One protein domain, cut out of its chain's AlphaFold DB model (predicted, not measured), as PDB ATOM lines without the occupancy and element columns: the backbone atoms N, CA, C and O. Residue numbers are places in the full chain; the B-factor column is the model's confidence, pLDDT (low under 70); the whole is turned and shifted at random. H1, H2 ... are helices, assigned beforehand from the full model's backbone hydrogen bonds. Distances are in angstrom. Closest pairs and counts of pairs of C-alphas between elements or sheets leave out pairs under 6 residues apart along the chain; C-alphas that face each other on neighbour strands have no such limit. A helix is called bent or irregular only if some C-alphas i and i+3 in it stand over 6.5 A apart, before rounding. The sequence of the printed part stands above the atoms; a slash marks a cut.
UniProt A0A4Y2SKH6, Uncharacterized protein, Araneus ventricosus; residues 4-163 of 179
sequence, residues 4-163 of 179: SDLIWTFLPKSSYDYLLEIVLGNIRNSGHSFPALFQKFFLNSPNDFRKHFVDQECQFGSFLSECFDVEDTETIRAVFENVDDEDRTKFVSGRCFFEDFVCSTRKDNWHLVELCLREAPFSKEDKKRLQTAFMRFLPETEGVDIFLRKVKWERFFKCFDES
ATOM      1  N   SER A   4      58.486  18.634  25.193       70.19
ATOM      2  CA  SER A   4      58.467  19.118  23.809       70.19
ATOM      3  C   SER A   4      59.811  19.699  23.366       70.19
ATOM      4  O   SER A   4      60.288  19.357  22.288       70.19
ATOM      5  N   ASP A   5      60.466  20.499  24.210       75.56
ATOM      6  CA  ASP A   5      61.772  21.096  23.890       75.56
ATOM      7  C   ASP A   5      62.841  20.009  23.735       75.56
ATOM      8  O   ASP A   5      63.726  20.085  22.880       75.56
ATOM      9  N   LEU A   6      62.742  18.962  24.560       78.75
ATOM     10  CA  LEU A   6      63.650  17.824  24.526       78.75
ATOM     11  C   LEU A   6      63.455  16.992  23.252       78.75
ATOM     12  O   LEU A   6      64.443  16.621  22.622       78.75
ATOM     13  N   ILE A   7      62.204  16.742  22.845       81.25
ATOM     14  CA  ILE A   7      61.891  16.019  21.603       81.25
ATOM     15  C   ILE A   7      62.564  16.721  20.427       81.25
ATOM     16  O   ILE A   7      63.338  16.094  19.711       81.25
ATOM     17  N   TRP A   8      62.358  18.029  20.274       85.81
ATOM     18  CA  TRP A   8      62.924  18.772  19.148       85.81
ATOM     19  C   TRP A   8      64.448  18.873  19.177       85.81
ATOM     20  O   TRP A   8      65.076  18.905  18.123       85.81
ATOM     21  N   THR A   9      65.053  18.860  20.366       85.12
ATOM     22  CA  THR A   9      66.516  18.876  20.519       85.12
ATOM     23  C   THR A   9      67.169  17.588  20.005       85.12
ATOM     24  O   THR A   9      68.280  17.634  19.476       85.12
ATOM     25  N   PHE A  10      66.506  16.438  20.158       86.50
ATOM     26  CA  PHE A  10      67.085  15.125  19.840       86.50
ATOM     27  C   PHE A  10      66.473  14.440  18.618       86.50
ATOM     28  O   PHE A  10      66.991  13.409  18.188       86.50
ATOM     29  N   LEU A  11      65.394  14.980  18.051       88.31
ATOM     30  CA  LEU A  11      64.730  14.408  16.888       88.31
ATOM     31  C   LEU A  11      65.499  14.750  15.600       88.31
ATOM     32  O   LEU A  11      65.522  15.913  15.189       88.31
ATOM     33  N   PRO A  12      66.100  13.763  14.914       90.81
ATOM     34  CA  PRO A  12      66.731  14.017  13.630       90.81
ATOM     35  C   PRO A  12      65.669  14.270  12.553       90.81
ATOM     36  O   PRO A  12      64.590  13.677  12.574       90.81
ATOM     37  N   LYS A  13      66.006  15.084  11.546       89.81
ATOM     38  CA  LYS A  13      65.101  15.383  10.417       89.81
ATOM     39  C   LYS A  13      64.619  14.132   9.678       89.81
ATOM     40  O   LYS A  13      63.490  14.089   9.212       89.81
ATOM     41  N   SER A  14      65.442  13.082   9.631       89.50
ATOM     42  CA  SER A  14      65.079  11.778   9.055       89.50
ATOM     43  C   SER A  14      63.900  11.094   9.756       89.50
ATOM     44  O   SER A  14      63.378  10.112   9.242       89.50
ATOM     45  N   SER A  15      63.507  11.567  10.938       91.12
ATOM     46  CA  SER A  15      62.383  11.044  11.715       91.12
ATOM     47  C   SER A  15      61.137  11.928  11.640       91.12
ATOM     48  O   SER A  15      60.150  11.614  12.302       91.12
ATOM     49  N   TYR A  16      61.152  13.012  10.856       92.31
ATOM     50  CA  TYR A  16      60.002  13.912  10.734       92.31
ATOM     51  C   TYR A  16      58.787  13.215  10.125       92.31
ATOM     52  O   TYR A  16      57.703  13.344  10.683       92.31
ATOM     53  N   ASP A  17      58.975  12.419   9.067       89.06
ATOM     54  CA  ASP A  17      57.890  11.645   8.443       89.06
ATOM     55  C   ASP A  17      57.206  10.723   9.454       89.06
ATOM     56  O   ASP A  17      55.990  10.750   9.614       89.06
ATOM     57  N   TYR A  18      58.005   9.962  10.205       89.19
ATOM     58  CA  TYR A  18      57.498   9.037  11.215       89.19
ATOM     59  C   TYR A  18      56.745   9.757  12.341       89.19
ATOM     60  O   TYR A  18      55.697   9.301  12.795       89.19
ATOM     61  N   LEU A  19      57.262  10.902  12.798       88.50
ATOM     62  CA  LEU A  19      56.587  11.693  13.823       88.50
ATOM     63  C   LEU A  19      55.271  12.279  13.303       88.50
ATOM     64  O   LEU A  19      54.275  12.246  14.023       88.50
ATOM     65  N   LEU A  20      55.256  12.782  12.068       87.19
ATOM     66  CA  LEU A  20      54.043  13.276  11.430       87.19
ATOM     67  C   LEU A  20      53.009  12.175  11.269       87.19
ATOM     68  O   LEU A  20      51.864  12.396  11.631       87.19
ATOM     69  N   GLU A  21      53.396  10.980  10.830       84.69
ATOM     70  CA  GLU A  21      52.485   9.840  10.726       84.69
ATOM     71  C   GLU A  21      51.851   9.490  12.082       84.69
ATOM     72  O   GLU A  21      50.641   9.279  12.168       84.69
ATOM     73  N   ILE A  22      52.634   9.501  13.169       83.75
ATOM     74  CA  ILE A  22      52.114   9.269  14.525       83.75
ATOM     75  C   ILE A  22      51.156  10.380  14.946       83.75
ATOM     76  O   ILE A  22      50.080  10.100  15.475       83.75
ATOM     77  N   VAL A  23      51.550  11.643  14.774       81.44
ATOM     78  CA  VAL A  23      50.724  12.788  15.171       81.44
ATOM     79  C   VAL A  23      49.429  12.781  14.366       81.44
ATOM     80  O   VAL A  23      48.356  12.845  14.962       81.44
ATOM     81  N   LEU A  24      49.522  12.600  13.047       76.81
ATOM     82  CA  LEU A  24      48.387  12.607  12.136       76.81
ATOM     83  C   LEU A  24      47.452  11.411  12.367       76.81
ATOM     84  O   LEU A  24      46.235  11.557  12.470       76.81
ATOM     85  N   GLY A  25      48.020  10.219  12.554       75.56
ATOM     86  CA  GLY A  25      47.268   9.022  12.919       75.56
ATOM     87  C   GLY A  25      46.561   9.164  14.268       75.56
ATOM     88  O   GLY A  25      45.458   8.647  14.450       75.56
ATOM     89  N   ASN A  26      47.143   9.908  15.210       74.56
ATOM     90  CA  ASN A  26      46.469  10.239  16.459       74.56
ATOM     91  C   ASN A  26      45.379  11.310  16.287       74.56
ATOM     92  O   ASN A  26      44.401  11.208  17.032       74.56
ATOM     93  N   ILE A  27      45.464  12.244  15.313       68.19
ATOM     94  CA  ILE A  27      44.344  13.164  14.968       68.19
ATOM     95  C   ILE A  27      43.088  12.328  14.785       68.19
ATOM     96  O   ILE A  27      42.087  12.490  15.481       68.19
ATOM     97  N   ARG A  28      43.215  11.352  13.887       66.81
ATOM     98  CA  ARG A  28      42.112  10.550  13.385       66.81
ATOM     99  C   ARG A  28      41.456   9.695  14.468       66.81
ATOM    100  O   ARG A  28      40.276   9.377  14.382       66.81
ATOM    101  N   ASN A  29      42.220   9.311  15.492       70.56
ATOM    102  CA  ASN A  29      41.783   8.353  16.508       70.56
ATOM    103  C   ASN A  29      41.352   8.990  17.839       70.56
ATOM    104  O   ASN A  29      40.673   8.329  18.624       70.56
ATOM    105  N   SER A  30      41.747  10.234  18.132       66.69
ATOM    106  CA  SER A  30      41.562  10.835  19.468       66.69
ATOM    107  C   SER A  30      40.415  11.850  19.572       66.69
ATOM    108  O   SER A  30      40.106  12.320  20.673       66.69
ATOM    109  N   GLY A  31      39.722  12.136  18.465       64.25
ATOM    110  CA  GLY A  31      38.511  12.957  18.452       64.25
ATOM    111  C   GLY A  31      38.729  14.364  19.030       64.25
ATOM    112  O   GLY A  31      39.722  15.025  18.748       64.25
ATOM    113  N   HIS A  32      37.803  14.834  19.870       62.34
ATOM    114  CA  HIS A  32      37.716  16.242  20.295       62.34
ATOM    115  C   HIS A  32      38.885  16.784  21.143       62.34
ATOM    116  O   HIS A  32      38.971  17.991  21.336       62.34
ATOM    117  N   SER A  33      39.773  15.939  21.683       62.88
ATOM    118  CA  SER A  33      40.916  16.411  22.499       62.88
ATOM    119  C   SER A  33      42.144  16.789  21.667       62.88
ATOM    120  O   SER A  33      43.115  17.336  22.189       62.88
ATOM    121  N   PHE A  34      42.119  16.467  20.378       70.00
ATOM    122  CA  PHE A  34      43.285  16.554  19.522       70.00
ATOM    123  C   PHE A  34      43.691  17.972  19.084       70.00
ATOM    124  O   PHE A  34      44.894  18.247  19.124       70.00
ATOM    125  N   PRO A  35      42.760  18.890  18.741       78.56
ATOM    126  CA  PRO A  35      43.100  20.251  18.314       78.56
ATOM    127  C   PRO A  35      44.118  20.939  19.228       78.56
ATOM    128  O   PRO A  35      45.185  21.369  18.795       78.56
ATOM    129  N   ALA A  36      43.855  20.925  20.537       81.44
ATOM    130  CA  ALA A  36      44.710  21.563  21.531       81.44
ATOM    131  C   ALA A  36      46.109  20.924  21.632       81.44
ATOM    132  O   ALA A  36      47.107  21.628  21.808       81.44
ATOM    133  N   LEU A  37      46.200  19.594  21.524       79.88
ATOM    134  CA  LEU A  37      47.476  18.875  21.598       79.88
ATOM    135  C   LEU A  37      48.331  19.134  20.360       79.88
ATOM    136  O   LEU A  37      49.526  19.410  20.490       79.88
ATOM    137  N   PHE A  38      47.719  19.088  19.179       85.19
ATOM    138  CA  PHE A  38      48.409  19.379  17.933       85.19
ATOM    139  C   PHE A  38      48.862  20.827  17.861       85.19
ATOM    140  O   PHE A  38      50.030  21.060  17.571       85.19
ATOM    141  N   GLN A  39      47.999  21.788  18.201       88.81
ATOM    142  CA  GLN A  39      48.388  23.196  18.254       88.81
ATOM    143  C   GLN A  39      49.589  23.388  19.189       88.81
ATOM    144  O   GLN A  39      50.603  23.943  18.772       88.81
ATOM    145  N   LYS A  40      49.545  22.855  20.423       86.69
ATOM    146  CA  LYS A  40      50.684  22.957  21.354       86.69
ATOM    147  C   LYS A  40      51.959  22.359  20.750       86.69
ATOM    148  O   LYS A  40      53.033  22.942  20.884       86.69
ATOM    149  N   PHE A  41      51.864  21.196  20.116       86.31
ATOM    150  CA  PHE A  41      53.007  20.535  19.494       86.31
ATOM    151  C   PHE A  41      53.573  21.342  18.313       86.31
ATOM    152  O   PHE A  41      54.774  21.607  18.272       86.31
ATOM    153  N   PHE A  42      52.710  21.775  17.394       90.31
ATOM    154  CA  PHE A  42      53.072  22.485  16.172       90.31
ATOM    155  C   PHE A  42      53.654  23.875  16.459       90.31
ATOM    156  O   PHE A  42      54.681  24.246  15.889       90.31
ATOM    157  N   LEU A  43      53.066  24.622  17.397       90.69
ATOM    158  CA  LEU A  43      53.551  25.950  17.792       90.69
ATOM    159  C   LEU A  43      54.965  25.904  18.388       90.69
ATOM    160  O   LEU A  43      55.762  26.809  18.155       90.69
ATOM    161  N   ASN A  44      55.298  24.825  19.101       89.44
ATOM    162  CA  ASN A  44      56.629  24.613  19.674       89.44
ATOM    163  C   ASN A  44      57.609  23.933  18.705       89.44
ATOM    164  O   ASN A  44      58.755  23.683  19.079       89.44
ATOM    165  N   SER A  45      57.174  23.594  17.490       91.25
ATOM    166  CA  SER A  45      58.022  22.899  16.526       91.25
ATOM    167  C   SER A  45      59.016  23.842  15.831       91.25
ATOM    168  O   SER A  45      58.703  25.013  15.586       91.25
ATOM    169  N   PRO A  46      60.223  23.351  15.495       92.06
ATOM    170  CA  PRO A  46      61.184  24.073  14.673       92.06
ATOM    171  C   PRO A  46      60.619  24.461  13.298       92.06
ATOM    172  O   PRO A  46      59.802  23.744  12.724       92.06
ATOM    173  N   ASN A  47      61.095  25.574  12.728       92.31
ATOM    174  CA  ASN A  47      60.648  26.043  11.406       92.31
ATOM    175  C   ASN A  47      60.857  24.981  10.310       92.31
ATOM    176  O   ASN A  47      59.972  24.769   9.486       92.31
ATOM    177  N   ASP A  48      61.974  24.252  10.333       93.19
ATOM    178  CA  ASP A  48      62.253  23.211   9.345       93.19
ATOM    179  C   ASP A  48      61.308  22.010   9.454       93.19
ATOM    180  O   ASP A  48      60.997  21.396   8.434       93.19
ATOM    181  N   PHE A  49      60.799  21.708  10.651       93.31
ATOM    182  CA  PHE A  49      59.709  20.748  10.807       93.31
ATOM    183  C   PHE A  49      58.406  21.273  10.197       93.31
ATOM    184  O   PHE A  49      57.740  20.540   9.473       93.31
ATOM    185  N   ARG A  50      58.042  22.539  10.438       94.94
ATOM    186  CA  ARG A  50      56.817  23.136   9.871       94.94
ATOM    187  C   ARG A  50      56.846  23.187   8.344       94.94
ATOM    188  O   ARG A  50      55.838  22.895   7.705       94.94
ATOM    189  N   LYS A  51      58.009  23.468   7.757       94.75
ATOM    190  CA  LYS A  51      58.220  23.379   6.309       94.75
ATOM    191  C   LYS A  51      58.042  21.953   5.791       94.75
ATOM    192  O   LYS A  51      57.333  21.724   4.816       94.75
ATOM    193  N   HIS A  52      58.636  20.983   6.487       93.69
ATOM    194  CA  HIS A  52      58.482  19.566   6.161       93.69
ATOM    195  C   HIS A  52      57.023  19.100   6.270       93.69
ATOM    196  O   HIS A  52      56.553  18.348   5.423       93.69
ATOM    197  N   PHE A  53      56.282  19.588   7.266       93.75
ATOM    198  CA  PHE A  53      54.844  19.357   7.393       93.75
ATOM    199  C   PHE A  53      54.076  19.846   6.159       93.75
ATOM    200  O   PHE A  53      53.301  19.080   5.592       93.75
ATOM    201  N   VAL A  54      54.333  21.069   5.686       93.75
ATOM    202  CA  VAL A  54      53.697  21.587   4.461       93.75
ATOM    203  C   VAL A  54      54.054  20.730   3.243       93.75
ATOM    204  O   VAL A  54      53.177  20.415   2.438       93.75
ATOM    205  N   ASP A  55      55.313  20.306   3.116       93.00
ATOM    206  CA  ASP A  55      55.762  19.435   2.022       93.00
ATOM    207  C   ASP A  55      55.038  18.083   2.008       93.00
ATOM    208  O   ASP A  55      54.695  17.586   0.930       93.00
ATOM    209  N   GLN A  56      54.805  17.506   3.188       91.00
ATOM    210  CA  GLN A  56      54.068  16.256   3.363       91.00
ATOM    211  C   GLN A  56      52.581  16.432   3.056       91.00
ATOM    212  O   GLN A  56      52.023  15.659   2.277       91.00
ATOM    213  N   GLU A  57      51.945  17.478   3.580       89.38
ATOM    214  CA  GLU A  57      50.526  17.740   3.330       89.38
ATOM    215  C   GLU A  57      50.239  18.068   1.860       89.38
ATOM    216  O   GLU A  57      49.188  17.703   1.335       89.38
ATOM    217  N   CYS A  58      51.192  18.669   1.143       89.75
ATOM    218  CA  CYS A  58      51.077  18.857  -0.305       89.75
ATOM    219  C   CYS A  58      51.096  17.539  -1.100       89.75
ATOM    220  O   CYS A  58      50.582  17.509  -2.221       89.75
ATOM    221  N   GLN A  59      51.736  16.489  -0.569       87.00
ATOM    222  CA  GLN A  59      51.950  15.208  -1.256       87.00
ATOM    223  C   GLN A  59      50.916  14.147  -0.887       87.00
ATOM    224  O   GLN A  59      50.432  13.440  -1.771       87.00
ATOM    225  N   PHE A  60      50.623  14.015   0.405       84.25
ATOM    226  CA  PHE A  60      49.846  12.900   0.948       84.25
ATOM    227  C   PHE A  60      48.549  13.325   1.624       84.25
ATOM    228  O   PHE A  60      47.697  12.463   1.797       84.25
ATOM    229  N   GLY A  61      48.413  14.612   1.965       77.44
ATOM    230  CA  GLY A  61      47.178  15.290   2.364       77.44
ATOM    231  C   GLY A  61      46.255  14.546   3.321       77.44
ATOM    232  O   GLY A  61      45.490  13.677   2.907       77.44
ATOM    233  N   SER A  62      46.233  14.953   4.588       78.19
ATOM    234  CA  SER A  62      45.240  14.432   5.537       78.19
ATOM    235  C   SER A  62      44.785  15.447   6.578       78.19
ATOM    236  O   SER A  62      43.649  15.380   7.043       78.19
ATOM    237  N   PHE A  63      45.621  16.430   6.906       87.44
ATOM    238  CA  PHE A  63      45.362  17.372   7.986       87.44
ATOM    239  C   PHE A  63      44.128  18.249   7.738       87.44
ATOM    240  O   PHE A  63      43.271  18.364   8.618       87.44
ATOM    241  N   LEU A  64      44.018  18.874   6.558       88.50
ATOM    242  CA  LEU A  64      42.902  19.779   6.261       88.50
ATOM    243  C   LEU A  64      41.579  19.025   6.135       88.50
ATOM    244  O   LEU A  64      40.573  19.521   6.632       88.50
ATOM    245  N   SER A  65      41.584  17.819   5.565       85.56
ATOM    246  CA  SER A  65      40.422  16.920   5.565       85.56
ATOM    247  C   SER A  65      39.874  16.678   6.971       85.56
ATOM    248  O   SER A  65      38.686  16.885   7.218       85.56
ATOM    249  N   GLU A  66      40.741  16.304   7.918       84.44
ATOM    250  CA  GLU A  66      40.338  16.063   9.308       84.44
ATOM    251  C   GLU A  66      39.824  17.357   9.961       84.44
ATOM    252  O   GLU A  66      38.753  17.358  10.567       84.44
ATOM    253  N   CYS A  67      40.516  18.487   9.769       86.94
ATOM    254  CA  CYS A  67      40.060  19.782  10.287       86.94
ATOM    255  C   CYS A  67      38.714  20.210   9.686       86.94
ATOM    256  O   CYS A  67      37.899  20.824  10.374       86.94
ATOM    257  N   PHE A  68      38.461  19.896   8.414       87.50
ATOM    258  CA  PHE A  68      37.209  20.223   7.735       87.50
ATOM    259  C   PHE A  68      36.034  19.396   8.244       87.50
ATOM    260  O   PHE A  68      34.913  19.904   8.276       87.50
ATOM    261  N   ASP A  69      36.285  18.157   8.658       83.50
ATOM    262  CA  ASP A  69      35.261  17.246   9.164       83.50
ATOM    263  C   ASP A  69      34.775  17.618  10.567       83.50
ATOM    264  O   ASP A  69      33.604  17.400  10.883       83.50
ATOM    265  N   VAL A  70      35.644  18.221  11.382       84.69
ATOM    266  CA  VAL A  70      35.298  18.724  12.724       84.69
ATOM    267  C   VAL A  70      35.131  20.248  12.794       84.69
ATOM    268  O   VAL A  70      34.919  20.780  13.880       84.69
ATOM    269  N   GLU A  71      35.220  20.941  11.655       88.44
ATOM    270  CA  GLU A  71      35.140  22.407  11.531       88.44
ATOM    271  C   GLU A  71      36.125  23.173  12.441       88.44
ATOM    272  O   GLU A  71      35.828  24.243  12.981       88.44
ATOM    273  N   ASP A  72      37.338  22.643  12.597       88.12
ATOM    274  CA  ASP A  72      38.358  23.186  13.496       88.12
ATOM    275  C   ASP A  72      39.111  24.375  12.879       88.12
ATOM    276  O   ASP A  72      40.246  24.292  12.402       88.12
ATOM    277  N   THR A  73      38.440  25.523  12.885       91.50
ATOM    278  CA  THR A  73      38.994  26.786  12.377       91.50
ATOM    279  C   THR A  73      40.193  27.296  13.176       91.50
ATOM    280  O   THR A  73      41.052  27.973  12.607       91.50
ATOM    281  N   GLU A  74      40.267  26.991  14.474       91.62
ATOM    282  CA  GLU A  74      41.342  27.464  15.348       91.62
ATOM    283  C   GLU A  74      42.664  26.792  14.986       91.62
ATOM    284  O   GLU A  74      43.676  27.474  14.812       91.62
ATOM    285  N   THR A  75      42.650  25.473  14.781       90.69
ATOM    286  CA  THR A  75      43.854  24.736  14.389       90.69
ATOM    287  C   THR A  75      44.310  25.099  12.981       90.69
ATOM    288  O   THR A  75      45.513  25.247  12.758       90.69
ATOM    289  N   ILE A  76      43.375  25.317  12.048       93.06
ATOM    290  CA  ILE A  76      43.705  25.821  10.707       93.06
ATOM    291  C   ILE A  76      44.471  27.144  10.830       93.06
ATOM    292  O   ILE A  76      45.583  27.253  10.313       93.06
ATOM    293  N   ARG A  77      43.940  28.132  11.563       94.00
ATOM    294  CA  ARG A  77      44.627  29.422  11.749       94.00
ATOM    295  C   ARG A  77      45.986  29.265  12.408       94.00
ATOM    296  O   ARG A  77      46.957  29.820  11.908       94.00
ATOM    297  N   ALA A  78      46.076  28.470  13.473       92.88
ATOM    298  CA  ALA A  78      47.334  28.248  14.177       92.88
ATOM    299  C   ALA A  78      48.428  27.699  13.247       92.88
ATOM    300  O   ALA A  78      49.579  28.127  13.339       92.88
ATOM    301  N   VAL A  79      48.080  26.790  12.328       94.00
ATOM    302  CA  VAL A  79      49.024  26.291  11.320       94.00
ATOM    303  C   VAL A  79      49.438  27.400  10.371       94.00
ATOM    304  O   VAL A  79      50.633  27.668  10.254       94.00
ATOM    305  N   PHE A  80      48.470  28.057   9.728       94.44
ATOM    306  CA  PHE A  80      48.763  29.087   8.739       94.44
ATOM    307  C   PHE A  80      49.576  30.236   9.336       94.44
ATOM    308  O   PHE A  80      50.585  30.606   8.759       94.44
ATOM    309  N   GLU A  81      49.234  30.739  10.522       94.00
ATOM    310  CA  GLU A  81      49.959  31.829  11.189       94.00
ATOM    311  C   GLU A  81      51.428  31.492  11.503       94.00
ATOM    312  O   GLU A  81      52.243  32.407  11.634       94.00
ATOM    313  N   ASN A  82      51.783  30.204  11.590       95.19
ATOM    314  CA  ASN A  82      53.108  29.740  12.013       95.19
ATOM    315  C   ASN A  82      53.949  29.105  10.897       95.19
ATOM    316  O   ASN A  82      55.078  28.678  11.156       95.19
ATOM    317  N   VAL A  83      53.443  29.064   9.666       94.62
ATOM    318  CA  VAL A  83      54.235  28.736   8.471       94.62
ATOM    319  C   VAL A  83      54.621  30.008   7.718       94.62
ATOM    320  O   VAL A  83      53.960  31.043   7.849       94.62
ATOM    321  N   ASP A  84      55.698  29.947   6.940       94.06
ATOM    322  CA  ASP A  84      56.166  31.083   6.147       94.06
ATOM    323  C   ASP A  84      55.230  31.342   4.955       94.06
ATOM    324  O   ASP A  84      54.545  30.437   4.478       94.06
ATOM    325  N   ASP A  85      55.209  32.577   4.453       93.31
ATOM    326  CA  ASP A  85      54.313  33.011   3.372       93.31
ATOM    327  C   ASP A  85      54.377  32.102   2.133       93.31
ATOM    328  O   ASP A  85      53.343  31.687   1.616       93.31
ATOM    329  N   GLU A  86      55.588  31.737   1.695       92.69
ATOM    330  CA  GLU A  86      55.797  30.832   0.554       92.69
ATOM    331  C   GLU A  86      55.176  29.451   0.804       92.69
ATOM    332  O   GLU A  86      54.525  28.885  -0.079       92.69
ATOM    333  N   ASP A  87      55.332  28.928   2.021       94.62
ATOM    334  CA  ASP A  87      54.807  27.624   2.406       94.62
ATOM    335  C   ASP A  87      53.273  27.663   2.533       94.62
ATOM    336  O   ASP A  87      52.607  26.724   2.101       94.62
ATOM    337  N   ARG A  88      52.677  28.772   3.003       94.12
ATOM    338  CA  ARG A  88      51.209  28.966   2.991       94.12
ATOM    339  C   ARG A  88      50.657  28.899   1.576       94.12
ATOM    340  O   ARG A  88      49.721  28.143   1.321       94.12
ATOM    341  N   THR A  89      51.240  29.668   0.654       92.31
ATOM    342  CA  THR A  89      50.840  29.698  -0.760       92.31
ATOM    343  C   THR A  89      51.000  28.324  -1.399       92.31
ATOM    344  O   THR A  89      50.117  27.874  -2.135       92.31
ATOM    345  N   LYS A  90      52.106  27.634  -1.099       92.56
ATOM    346  CA  LYS A  90      52.361  26.269  -1.560       92.56
ATOM    347  C   LYS A  90      51.291  25.301  -1.063       92.56
ATOM    348  O   LYS A  90      50.761  24.541  -1.871       92.56
ATOM    349  N   PHE A  91      50.937  25.377   0.218       92.38
ATOM    350  CA  PHE A  91      49.969  24.491   0.851       92.38
ATOM    351  C   PHE A  91      48.610  24.529   0.135       92.38
ATOM    352  O   PHE A  91      48.112  23.506  -0.333       92.38
ATOM    353  N   VAL A  92      48.053  25.725  -0.063       91.31
ATOM    354  CA  VAL A  92      46.753  25.915  -0.739       91.31
ATOM    355  C   VAL A  92      46.809  25.770  -2.263       91.31
ATOM    356  O   VAL A  92      45.778  25.798  -2.932       91.31
ATOM    357  N   SER A  93      48.005  25.614  -2.833       89.06
ATOM    358  CA  SER A  93      48.205  25.312  -4.256       89.06
ATOM    359  C   SER A  93      48.441  23.821  -4.521       89.06
ATOM    360  O   SER A  93      48.603  23.421  -5.677       89.06
ATOM    361  N   GLY A  94      48.489  23.002  -3.465       88.12
ATOM    362  CA  GLY A  94      48.726  21.568  -3.542       88.12
ATOM    363  C   GLY A  94      47.527  20.785  -4.080       88.12
ATOM    364  O   GLY A  94      46.369  21.164  -3.905       88.12
ATOM    365  N   ARG A  95      47.804  19.632  -4.699       87.44
ATOM    366  CA  ARG A  95      46.769  18.723  -5.219       87.44
ATOM    367  C   ARG A  95      45.814  18.262  -4.116       87.44
ATOM    368  O   ARG A  95      44.606  18.275  -4.325       87.44
ATOM    369  N   CYS A  96      46.350  17.922  -2.947       89.25
ATOM    370  CA  CYS A  96      45.562  17.493  -1.795       89.25
ATOM    371  C   CYS A  96      44.588  18.579  -1.311       89.25
ATOM    372  O   CYS A  96      43.429  18.282  -1.041       89.25
ATOM    373  N   PHE A  97      44.996  19.854  -1.326       90.44
ATOM    374  CA  PHE A  97      44.086  20.960  -1.017       90.44
ATOM    375  C   PHE A  97      42.906  21.023  -1.999       90.44
ATOM    376  O   PHE A  97      41.775  21.293  -1.600       90.44
ATOM    377  N   PHE A  98      43.128  20.742  -3.288       87.38
ATOM    378  CA  PHE A  98      42.044  20.704  -4.277       87.38
ATOM    379  C   PHE A  98      41.100  19.512  -4.088       87.38
ATOM    380  O   PHE A  98      39.904  19.624  -4.370       87.38
ATOM    381  N   GLU A  99      41.609  18.380  -3.607       86.06
ATOM    382  CA  GLU A  99      40.790  17.228  -3.225       86.06
ATOM    383  C   GLU A  99      39.900  17.582  -2.023       86.06
ATOM    384  O   GLU A  99      38.677  17.422  -2.098       86.06
ATOM    385  N   ASP A 100      40.481  18.180  -0.979       85.75
ATOM    386  CA  ASP A 100      39.757  18.646   0.209       85.75
ATOM    387  C   ASP A 100      38.730  19.731  -0.131       85.75
ATOM    388  O   ASP A 100      37.598  19.705   0.356       85.75
ATOM    389  N   PHE A 101      39.069  20.641  -1.044       83.69
ATOM    390  CA  PHE A 101      38.151  21.620  -1.619       83.69
ATOM    391  C   PHE A 101      36.931  20.963  -2.272       83.69
ATOM    392  O   PHE A 101      35.781  21.314  -2.005       83.69
ATOM    393  N   VAL A 102      37.155  19.985  -3.151       79.69
ATOM    394  CA  VAL A 102      36.060  19.274  -3.816       79.69
ATOM    395  C   VAL A 102      35.192  18.551  -2.784       79.69
ATOM    396  O   VAL A 102      33.966  18.559  -2.909       79.69
ATOM    397  N   CYS A 103      35.790  17.954  -1.757       79.56
ATOM    398  CA  CYS A 103      35.053  17.290  -0.687       79.56
ATOM    399  C   CYS A 103      34.242  18.279   0.165       79.56
ATOM    400  O   CYS A 103      33.054  18.043   0.402       79.56
ATOM    401  N   SER A 104      34.819  19.419   0.550       77.75
ATOM    402  CA  SER A 104      34.149  20.440   1.366       77.75
ATOM    403  C   SER A 104      32.957  21.068   0.642       77.75
ATOM    404  O   SER A 104      31.921  21.329   1.258       77.75
ATOM    405  N   THR A 105      33.022  21.209  -0.691       73.06
ATOM    406  CA  THR A 105      31.878  21.692  -1.482       73.06
ATOM    407  C   THR A 105      30.640  20.800  -1.343       73.06
ATOM    408  O   THR A 105      29.524  21.315  -1.439       73.06
ATOM    409  N   ARG A 106      30.808  19.501  -1.063       71.50
ATOM    410  CA  ARG A 106      29.702  18.552  -0.847       71.50
ATOM    411  C   ARG A 106      29.127  18.611   0.567       71.50
ATOM    412  O   ARG A 106      27.945  18.336   0.731       71.50
ATOM    413  N   LYS A 107      29.953  18.951   1.559       76.69
ATOM    414  CA  LYS A 107      29.568  19.028   2.982       76.69
ATOM    415  C   LYS A 107      29.038  20.405   3.402       76.69
ATOM    416  O   LYS A 107      28.565  20.557   4.511       76.69
ATOM    417  N   ASP A 108      29.090  21.378   2.493       78.88
ATOM    418  CA  ASP A 108      28.778  22.795   2.728       78.88
ATOM    419  C   ASP A 108      29.752  23.543   3.659       78.88
ATOM    420  O   ASP A 108      29.522  24.686   4.049       78.88
ATOM    421  N   ASN A 109      30.943  22.977   3.867       84.25
ATOM    422  CA  ASN A 109      32.005  23.546   4.710       84.25
ATOM    423  C   ASN A 109      32.882  24.537   3.928       84.25
ATOM    424  O   ASN A 109      34.096  24.628   4.094       84.25
ATOM    425  N   TRP A 110      32.252  25.286   3.024       82.69
ATOM    426  CA  TRP A 110      32.921  26.200   2.100       82.69
ATOM    427  C   TRP A 110      33.716  27.302   2.811       82.69
ATOM    428  O   TRP A 110      34.795  27.692   2.371       82.69
ATOM    429  N   HIS A 111      33.189  27.786   3.931       86.81
ATOM    430  CA  HIS A 111      33.799  28.843   4.729       86.81
ATOM    431  C   HIS A 111      35.209  28.472   5.241       86.81
ATOM    432  O   HIS A 111      36.030  29.359   5.460       86.81
ATOM    433  N   LEU A 112      35.526  27.176   5.375       90.25
ATOM    434  CA  LEU A 112      36.858  26.695   5.766       90.25
ATOM    435  C   LEU A 112      37.878  26.801   4.626       90.25
ATOM    436  O   LEU A 112      39.049  27.094   4.859       90.25
ATOM    437  N   VAL A 113      37.430  26.626   3.381       88.12
ATOM    438  CA  VAL A 113      38.260  26.898   2.201       88.12
ATOM    439  C   VAL A 113      38.547  28.393   2.108       88.12
ATOM    440  O   VAL A 113      39.697  28.777   1.906       88.12
ATOM    441  N   GLU A 114      37.518  29.236   2.271       88.19
ATOM    442  CA  GLU A 114      37.685  30.698   2.270       88.19
ATOM    443  C   GLU A 114      38.691  31.133   3.341       88.19
ATOM    444  O   GLU A 114      39.541  31.981   3.069       88.19
ATOM    445  N   LEU A 115      38.637  30.515   4.526       91.06
ATOM    446  CA  LEU A 115      39.619  30.720   5.587       91.06
ATOM    447  C   LEU A 115      41.040  30.393   5.102       91.06
ATOM    448  O   LEU A 115      41.894  31.271   5.143       91.06
ATOM    449  N   CYS A 116      41.288  29.189   4.580       91.88
ATOM    450  CA  CYS A 116      42.624  28.786   4.120       91.88
ATOM    451  C   CYS A 116      43.179  29.718   3.029       91.88
ATOM    452  O   CYS A 116      44.339  30.118   3.073       91.88
ATOM    453  N   LEU A 117      42.344  30.095   2.053       89.94
ATOM    454  CA  LEU A 117      42.746  30.999   0.971       89.94
ATOM    455  C   LEU A 117      43.068  32.407   1.473       89.94
ATOM    456  O   LEU A 117      43.943  33.061   0.918       89.94
ATOM    457  N   ARG A 118      42.355  32.884   2.497       89.06
ATOM    458  CA  ARG A 118      42.586  34.202   3.092       89.06
ATOM    459  C   ARG A 118      43.890  34.255   3.885       89.06
ATOM    460  O   ARG A 118      44.525  35.306   3.917       89.06
ATOM    461  N   GLU A 119      44.264  33.154   4.525       90.25
ATOM    462  CA  GLU A 119      45.503  33.071   5.298       90.25
ATOM    463  C   GLU A 119      46.757  32.938   4.414       90.25
ATOM    464  O   GLU A 119      47.874  33.192   4.873       90.25
ATOM    465  N   ALA A 120      46.595  32.566   3.140       89.50
ATOM    466  CA  ALA A 120      47.687  32.487   2.179       89.50
ATOM    467  C   ALA A 120      47.896  33.824   1.440       89.50
ATOM    468  O   ALA A 120      46.971  34.344   0.806       89.50
ATOM    469  N   PRO A 121      49.117  34.386   1.448       86.75
ATOM    470  CA  PRO A 121      49.415  35.563   0.655       86.75
ATOM    471  C   PRO A 121      49.510  35.167  -0.819       86.75
ATOM    472  O   PRO A 121      50.289  34.299  -1.209       86.75
ATOM    473  N   PHE A 122      48.725  35.826  -1.668       84.62
ATOM    474  CA  PHE A 122      48.796  35.615  -3.108       84.62
ATOM    475  C   PHE A 122      49.118  36.908  -3.842       84.62
ATOM    476  O   PHE A 122      48.374  37.891  -3.758       84.62
ATOM    477  N   SER A 123      50.170  36.886  -4.660       86.00
ATOM    478  CA  SER A 123      50.336  37.897  -5.700       86.00
ATOM    479  C   SER A 123      49.312  37.691  -6.825       86.00
ATOM    480  O   SER A 123      48.694  36.633  -6.958       86.00
ATOM    481  N   LYS A 124      49.159  38.684  -7.712       85.38
ATOM    482  CA  LYS A 124      48.326  38.535  -8.922       85.38
ATOM    483  C   LYS A 124      48.770  37.369  -9.807       85.38
ATOM    484  O   LYS A 124      47.944  36.781 -10.500       85.38
ATOM    485  N   GLU A 125      50.061  37.061  -9.804       87.50
ATOM    486  CA  GLU A 125      50.618  35.945 -10.561       87.50
ATOM    487  C   GLU A 125      50.305  34.607  -9.877       87.50
ATOM    488  O   GLU A 125      49.884  33.667 -10.549       87.50
ATOM    489  N   ASP A 126      50.399  34.534  -8.547       88.19
ATOM    490  CA  ASP A 126      50.063  33.316  -7.799       88.19
ATOM    491  C   ASP A 126      48.579  32.974  -7.925       88.19
ATOM    492  O   ASP A 126      48.244  31.824  -8.189       88.19
ATOM    493  N   LYS A 127      47.692  33.979  -7.871       86.12
ATOM    494  CA  LYS A 127      46.249  33.816  -8.131       86.12
ATOM    495  C   LYS A 127      45.998  33.145  -9.491       86.12
ATOM    496  O   LYS A 127      45.231  32.187  -9.590       86.12
ATOM    497  N   LYS A 128      46.689  33.597 -10.547       86.62
ATOM    498  CA  LYS A 128      46.580  33.017 -11.902       86.62
ATOM    499  C   LYS A 128      47.142  31.600 -11.982       86.62
ATOM    500  O   LYS A 128      46.556  30.742 -12.648       86.62
ATOM    501  N   ARG A 129      48.276  31.343 -11.326       87.88
ATOM    502  CA  ARG A 129      48.891  30.009 -11.266       87.88
ATOM    503  C   ARG A 129      47.995  29.026 -10.533       87.88
ATOM    504  O   ARG A 129      47.763  27.942 -11.057       87.88
ATOM    505  N   LEU A 130      47.438  29.432  -9.397       87.75
ATOM    506  CA  LEU A 130      46.488  28.653  -8.616       87.75
ATOM    507  C   LEU A 130      45.241  28.318  -9.435       87.75
ATOM    508  O   LEU A 130      44.862  27.154  -9.532       87.75
ATOM    509  N   GLN A 131      44.661  29.312 -10.113       84.38
ATOM    510  CA  GLN A 131      43.541  29.095 -11.029       84.38
ATOM    511  C   GLN A 131      43.893  28.093 -12.134       84.38
ATOM    512  O   GLN A 131      43.113  27.187 -12.416       84.38
ATOM    513  N   THR A 132      45.072  28.216 -12.739       86.12
ATOM    514  CA  THR A 132      45.523  27.304 -13.802       86.12
ATOM    515  C   THR A 132      45.741  25.883 -13.278       86.12
ATOM    516  O   THR A 132      45.303  24.921 -13.910       86.12
ATOM    517  N   ALA A 133      46.384  25.737 -12.116       85.44
ATOM    518  CA  ALA A 133      46.625  24.452 -11.465       85.44
ATOM    519  C   ALA A 133      45.305  23.764 -11.100       85.44
ATOM    520  O   ALA A 133      45.112  22.589 -11.417       85.44
ATOM    521  N   PHE A 134      44.364  24.516 -10.531       82.50
ATOM    522  CA  PHE A 134      43.036  24.018 -10.200       82.50
ATOM    523  C   PHE A 134      42.265  23.574 -11.451       82.50
ATOM    524  O   PHE A 134      41.740  22.463 -11.499       82.50
ATOM    525  N   MET A 135      42.255  24.387 -12.513       80.19
ATOM    526  CA  MET A 135      41.585  24.038 -13.775       80.19
ATOM    527  C   MET A 135      42.178  22.785 -14.432       80.19
ATOM    528  O   MET A 135      41.447  22.039 -15.077       80.19
ATOM    529  N   ARG A 136      43.477  22.523 -14.249       81.56
ATOM    530  CA  ARG A 136      44.132  21.291 -14.714       81.56
ATOM    531  C   ARG A 136      43.772  20.067 -13.870       81.56
ATOM    532  O   ARG A 136      43.695  18.975 -14.418       81.56
ATOM    533  N   PHE A 137      43.544  20.243 -12.572       79.06
ATOM    534  CA  PHE A 137      43.104  19.171 -11.675       79.06
ATOM    535  C   PHE A 137      41.666  18.709 -11.976       79.06
ATOM    536  O   PHE A 137      41.344  17.531 -11.848       79.06
ATOM    537  N   LEU A 138      40.789  19.610 -12.433       71.06
ATOM    538  CA  LEU A 138      39.370  19.310 -12.662       71.06
ATOM    539  C   LEU A 138      39.089  18.134 -13.628       71.06
ATOM    540  O   LEU A 138      38.314  17.259 -13.228       71.06
ATOM    541  N   PRO A 139      39.689  18.058 -14.837       64.06
ATOM    542  CA  PRO A 139      39.515  16.930 -15.759       64.06
ATOM    543  C   PRO A 139      39.871  15.559 -15.169       64.06
ATOM    544  O   PRO A 139      39.323  14.551 -15.597       64.06
ATOM    545  N   GLU A 140      40.756  15.497 -14.170       60.81
ATOM    546  CA  GLU A 140      41.172  14.235 -13.536       60.81
ATOM    547  C   GLU A 140      40.096  13.652 -12.599       60.81
ATOM    548  O   GLU A 140      40.213  12.515 -12.150       60.81
ATOM    549  N   THR A 141      39.039  14.415 -12.301       60.12
ATOM    550  CA  THR A 141      38.019  14.065 -11.293       60.12
ATOM    551  C   THR A 141      36.613  13.866 -11.877       60.12
ATOM    552  O   THR A 141      35.624  13.984 -11.146       60.12
ATOM    553  N   GLU A 142      36.497  13.606 -13.187       51.53
ATOM    554  CA  GLU A 142      35.212  13.455 -13.890       51.53
ATOM    555  C   GLU A 142      34.312  12.387 -13.238       51.53
ATOM    556  O   GLU A 142      34.626  11.201 -13.188       51.53
ATOM    557  N   GLY A 143      33.174  12.846 -12.707       57.97
ATOM    558  CA  GLY A 143      32.217  12.044 -11.933       57.97
ATOM    559  C   GLY A 143      31.381  12.848 -10.926       57.97
ATOM    560  O   GLY A 143      30.524  12.288 -10.248       57.97
ATOM    561  N   VAL A 144      31.611  14.161 -10.798       55.78
ATOM    562  CA  VAL A 144      30.975  15.017  -9.785       55.78
ATOM    563  C   VAL A 144      30.132  16.103 -10.444       55.78
ATOM    564  O   VAL A 144      30.598  16.763 -11.368       55.78
ATOM    565  N   ASP A 145      28.916  16.279  -9.929       61.50
ATOM    566  CA  ASP A 145      27.892  17.240 -10.350       61.50
ATOM    567  C   ASP A 145      28.473  18.599 -10.793       61.50
ATOM    568  O   ASP A 145      28.909  19.430  -9.988       61.50
ATOM    569  N   ILE A 146      28.507  18.788 -12.114       62.25
ATOM    570  CA  ILE A 146      29.154  19.901 -12.820       62.25
ATOM    571  C   ILE A 146      28.541  21.250 -12.409       62.25
ATOM    572  O   ILE A 146      29.224  22.276 -12.423       62.25
ATOM    573  N   PHE A 147      27.265  21.263 -12.013       55.44
ATOM    574  CA  PHE A 147      26.526  22.490 -11.733       55.44
ATOM    575  C   PHE A 147      26.853  23.086 -10.356       55.44
ATOM    576  O   PHE A 147      27.209  24.263 -10.266       55.44
ATOM    577  N   LEU A 148      26.806  22.271  -9.293       59.94
ATOM    578  CA  LEU A 148      27.217  22.677  -7.936       59.94
ATOM    579  C   LEU A 148      28.671  23.146  -7.912       59.94
ATOM    580  O   LEU A 148      29.022  24.123  -7.247       59.94
ATOM    581  N   ARG A 149      29.499  22.464  -8.704       64.06
ATOM    582  CA  ARG A 149      30.885  22.824  -8.951       64.06
ATOM    583  C   ARG A 149      31.005  24.210  -9.578       64.06
ATOM    584  O   ARG A 149      31.682  25.046  -8.997       64.06
ATOM    585  N   LYS A 150      30.288  24.511 -10.665       67.19
ATOM    586  CA  LYS A 150      30.368  25.820 -11.337       67.19
ATOM    587  C   LYS A 150      30.062  27.006 -10.414       67.19
ATOM    588  O   LYS A 150      30.836  27.958 -10.384       67.19
ATOM    589  N   VAL A 151      28.988  26.932  -9.626       65.56
ATOM    590  CA  VAL A 151      28.605  28.018  -8.699       65.56
ATOM    591  C   VAL A 151      29.651  28.204  -7.594       65.56
ATOM    592  O   VAL A 151      30.035  29.330  -7.278       65.56
ATOM    593  N   LYS A 152      30.161  27.106  -7.022       68.44
ATOM    594  CA  LYS A 152      31.209  27.177  -5.995       68.44
ATOM    595  C   LYS A 152      32.577  27.565  -6.588       68.44
ATOM    596  O   LYS A 152      33.370  28.182  -5.892       68.44
ATOM    597  N   TRP A 153      32.837  27.322  -7.876       73.00
ATOM    598  CA  TRP A 153      34.038  27.800  -8.583       73.00
ATOM    599  C   TRP A 153      34.022  29.301  -8.837       73.00
ATOM    600  O   TRP A 153      35.025  29.969  -8.617       73.00
ATOM    601  N   GLU A 154      32.892  29.849  -9.283       75.31
ATOM    602  CA  GLU A 154      32.749  31.301  -9.429       75.31
ATOM    603  C   GLU A 154      32.992  31.989  -8.081       75.31
ATOM    604  O   GLU A 154      33.689  33.001  -8.012       75.31
ATOM    605  N   ARG A 155      32.520  31.374  -6.989       74.06
ATOM    606  CA  ARG A 155      32.817  31.827  -5.629       74.06
ATOM    607  C   ARG A 155      34.293  31.662  -5.243       74.06
ATOM    608  O   ARG A 155      34.848  32.603  -4.691       74.06
ATOM    609  N   PHE A 156      34.936  30.537  -5.579       74.25
ATOM    610  CA  PHE A 156      36.381  30.318  -5.380       74.25
ATOM    611  C   PHE A 156      37.198  31.454  -5.990       74.25
ATOM    612  O   PHE A 156      38.062  32.033  -5.338       74.25
ATOM    613  N   PHE A 157      36.897  31.795  -7.245       73.62
ATOM    614  CA  PHE A 157      37.643  32.819  -7.957       73.62
ATOM    615  C   PHE A 157      37.338  34.226  -7.442       73.62
ATOM    616  O   PHE A 157      38.246  35.049  -7.364       73.62
ATOM    617  N   LYS A 158      36.106  34.476  -6.990       78.00
ATOM    618  CA  LYS A 158      35.716  35.750  -6.375       78.00
ATOM    619  C   LYS A 158      36.478  36.053  -5.081       78.00
ATOM    620  O   LYS A 158      36.753  37.221  -4.813       78.00
ATOM    621  N   CYS A 159      36.891  35.038  -4.315       70.06
ATOM    622  CA  CYS A 159      37.746  35.239  -3.137       70.06
ATOM    623  C   CYS A 159      39.081  35.922  -3.482       70.06
ATOM    624  O   CYS A 159      39.644  36.633  -2.651       70.06
ATOM    625  N   PHE A 160      39.577  35.764  -4.713       67.50
ATOM    626  CA  PHE A 160      40.792  36.442  -5.157       67.50
ATOM    627  C   PHE A 160      40.566  37.914  -5.510       67.50
ATOM    628  O   PHE A 160      41.506  38.701  -5.392       67.50
ATOM    629  N   ASP A 161      39.355  38.301  -5.907       64.25
ATOM    630  CA  ASP A 161      39.029  39.682  -6.283       64.25
ATOM    631  C   ASP A 161      38.772  40.571  -5.051       64.25
ATOM    632  O   ASP A 161      39.052  41.768  -5.069       64.25
ATOM    633  N   GLU A 162      38.289  39.991  -3.948       58.28
ATOM    634  CA  GLU A 162      37.969  40.722  -2.712       58.28
ATOM    635  C   GLU A 162      39.217  41.112  -1.892       58.28
ATOM    636  O   GLU A 162      39.186  42.095  -1.145       58.28
ATOM    637  N   SER A 163      40.347  40.413  -2.067       52.56
ATOM    638  CA  SER A 163      41.587  40.707  -1.327       52.56
ATOM    639  C   SER A 163      42.302  41.986  -1.793       52.56
ATOM    640  O   SER A 163      43.153  42.494  -1.067       52.56
TER     641      SER A 163
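This is residues 4 to 163 of the 179 residues of an uncharacterized protein of Araneus ventricosus (UniProt A0A4Y2SKH6). This is an elongated stack of helices, its chain wound in successive turns like a short solenoid: the bent H2 folds back on itself near one end, H3, H4 and H5 make the next turn, H6, H7 and H8 another, and H9 and H10 close the far end. H2b, H5, H8 and H10 follow one another as a row along one side, while H3 and H6 lie side by side, as do H4 and H7; short H1 sits at the end beyond H2. The printed part has 160 residues with ten named helices, H1 to H10 in chain order, and no named strand; its class is all helix. The whole is compact, with a radius of gyration of the C-alphas of 16.1 A, and spans 51 by 33 by 27 A.

The longest helix, H2, covers residues 13 to 43 and by its hydrogen bonds was assigned as one helix, but it is bent: C-alphas 29 and 32 are 9.6 A apart. Its arms are H2a, residues 13 to 29 and 25.1 A long, and H2b, residues 32 to 43 and 18.7 A long. Both arms are irregular, with C-alphas 14 and 17 7.2 A apart in H2a and C-alphas 32 and 35 7.0 A apart in H2b. Before it, H1 covers residues 4 to 10, beginning at C-alpha 4 (58.467, 19.118, 23.809). After it come H3, residues 47 to 60 and 20.0 A long, H4, residues 63 to 69, H5, residues 73 to 82, and H6, residues 85 to 92. H7 covers residues 95 to 107, 19.1 A, beginning at C-alpha 95 (46.769, 18.723, -5.219), and H8 covers residues 110 to 119. H9 covers residues 124 to 141, 26.7 A; it is neither bent nor irregular, but only just, with C-alphas 136 and 139 6.4 A apart. H10 covers residues 146 to 162, 24.8 A, and ends at C-alpha 162 (37.969, 40.722, -2.712).

H2a and H2b touch at a shallow tilt of 21 degrees, opposite ways, through residues 23 to 27 and 34 to 38 alone; their closest C-alphas, of Ile 27 and Phe 34, are 5.8 A apart. H2b touches H5 at 9 degrees, the same way, closest at the C-alphas of Pro 35 and Thr 75, 6.0 A. H5 touches H8 at 18 degrees, the same way, with C-alphas of Phe 80 and Glu 119 6.2 A apart. H8 touches H10, through residues 156 to 159 of H10 alone, closest at the C-alphas of Glu 114 and Cys 159, 7.1 A. H3 touches H6 at a shallow tilt of 21 degrees, with C-alphas of Cys 58 and Phe 91 5.9 A apart. H4 touches H7 at 4 degrees, the same way, closest at the C-alphas of Ser 65 and Asp 100, 5.7 A. H4 and H5 form a helical hairpin, as do H7 and H8, the latter at 35.4 degrees, only just steep. H9 only just touches H7, with 3 pairs of C-alphas within 8 A, the closest those of Phe 98 and Phe 134, 6.9 A. H1 is close to but not clearly touching H2b, and apart from H2a. Every O i to N i+4 pair is within hydrogen-bond range in H1, H3, H4, H5, H6 and H8; the counts are 11 of 13 in H2a, 6 of 8 in H2b, 8 of 9 in H7, 11 of 14 in H9 and 11 of 13 in H10.

The two C-alphas farthest apart, of Leu 6 and Phe 147, are 52.1 A apart. The printed part has no cut, and the links between successive helices are tight. The mean pLDDT of the printed part is 82.5; it is under 70 at residues 27 to 28, 30 to 33, 139 to 152 and 160 to 163.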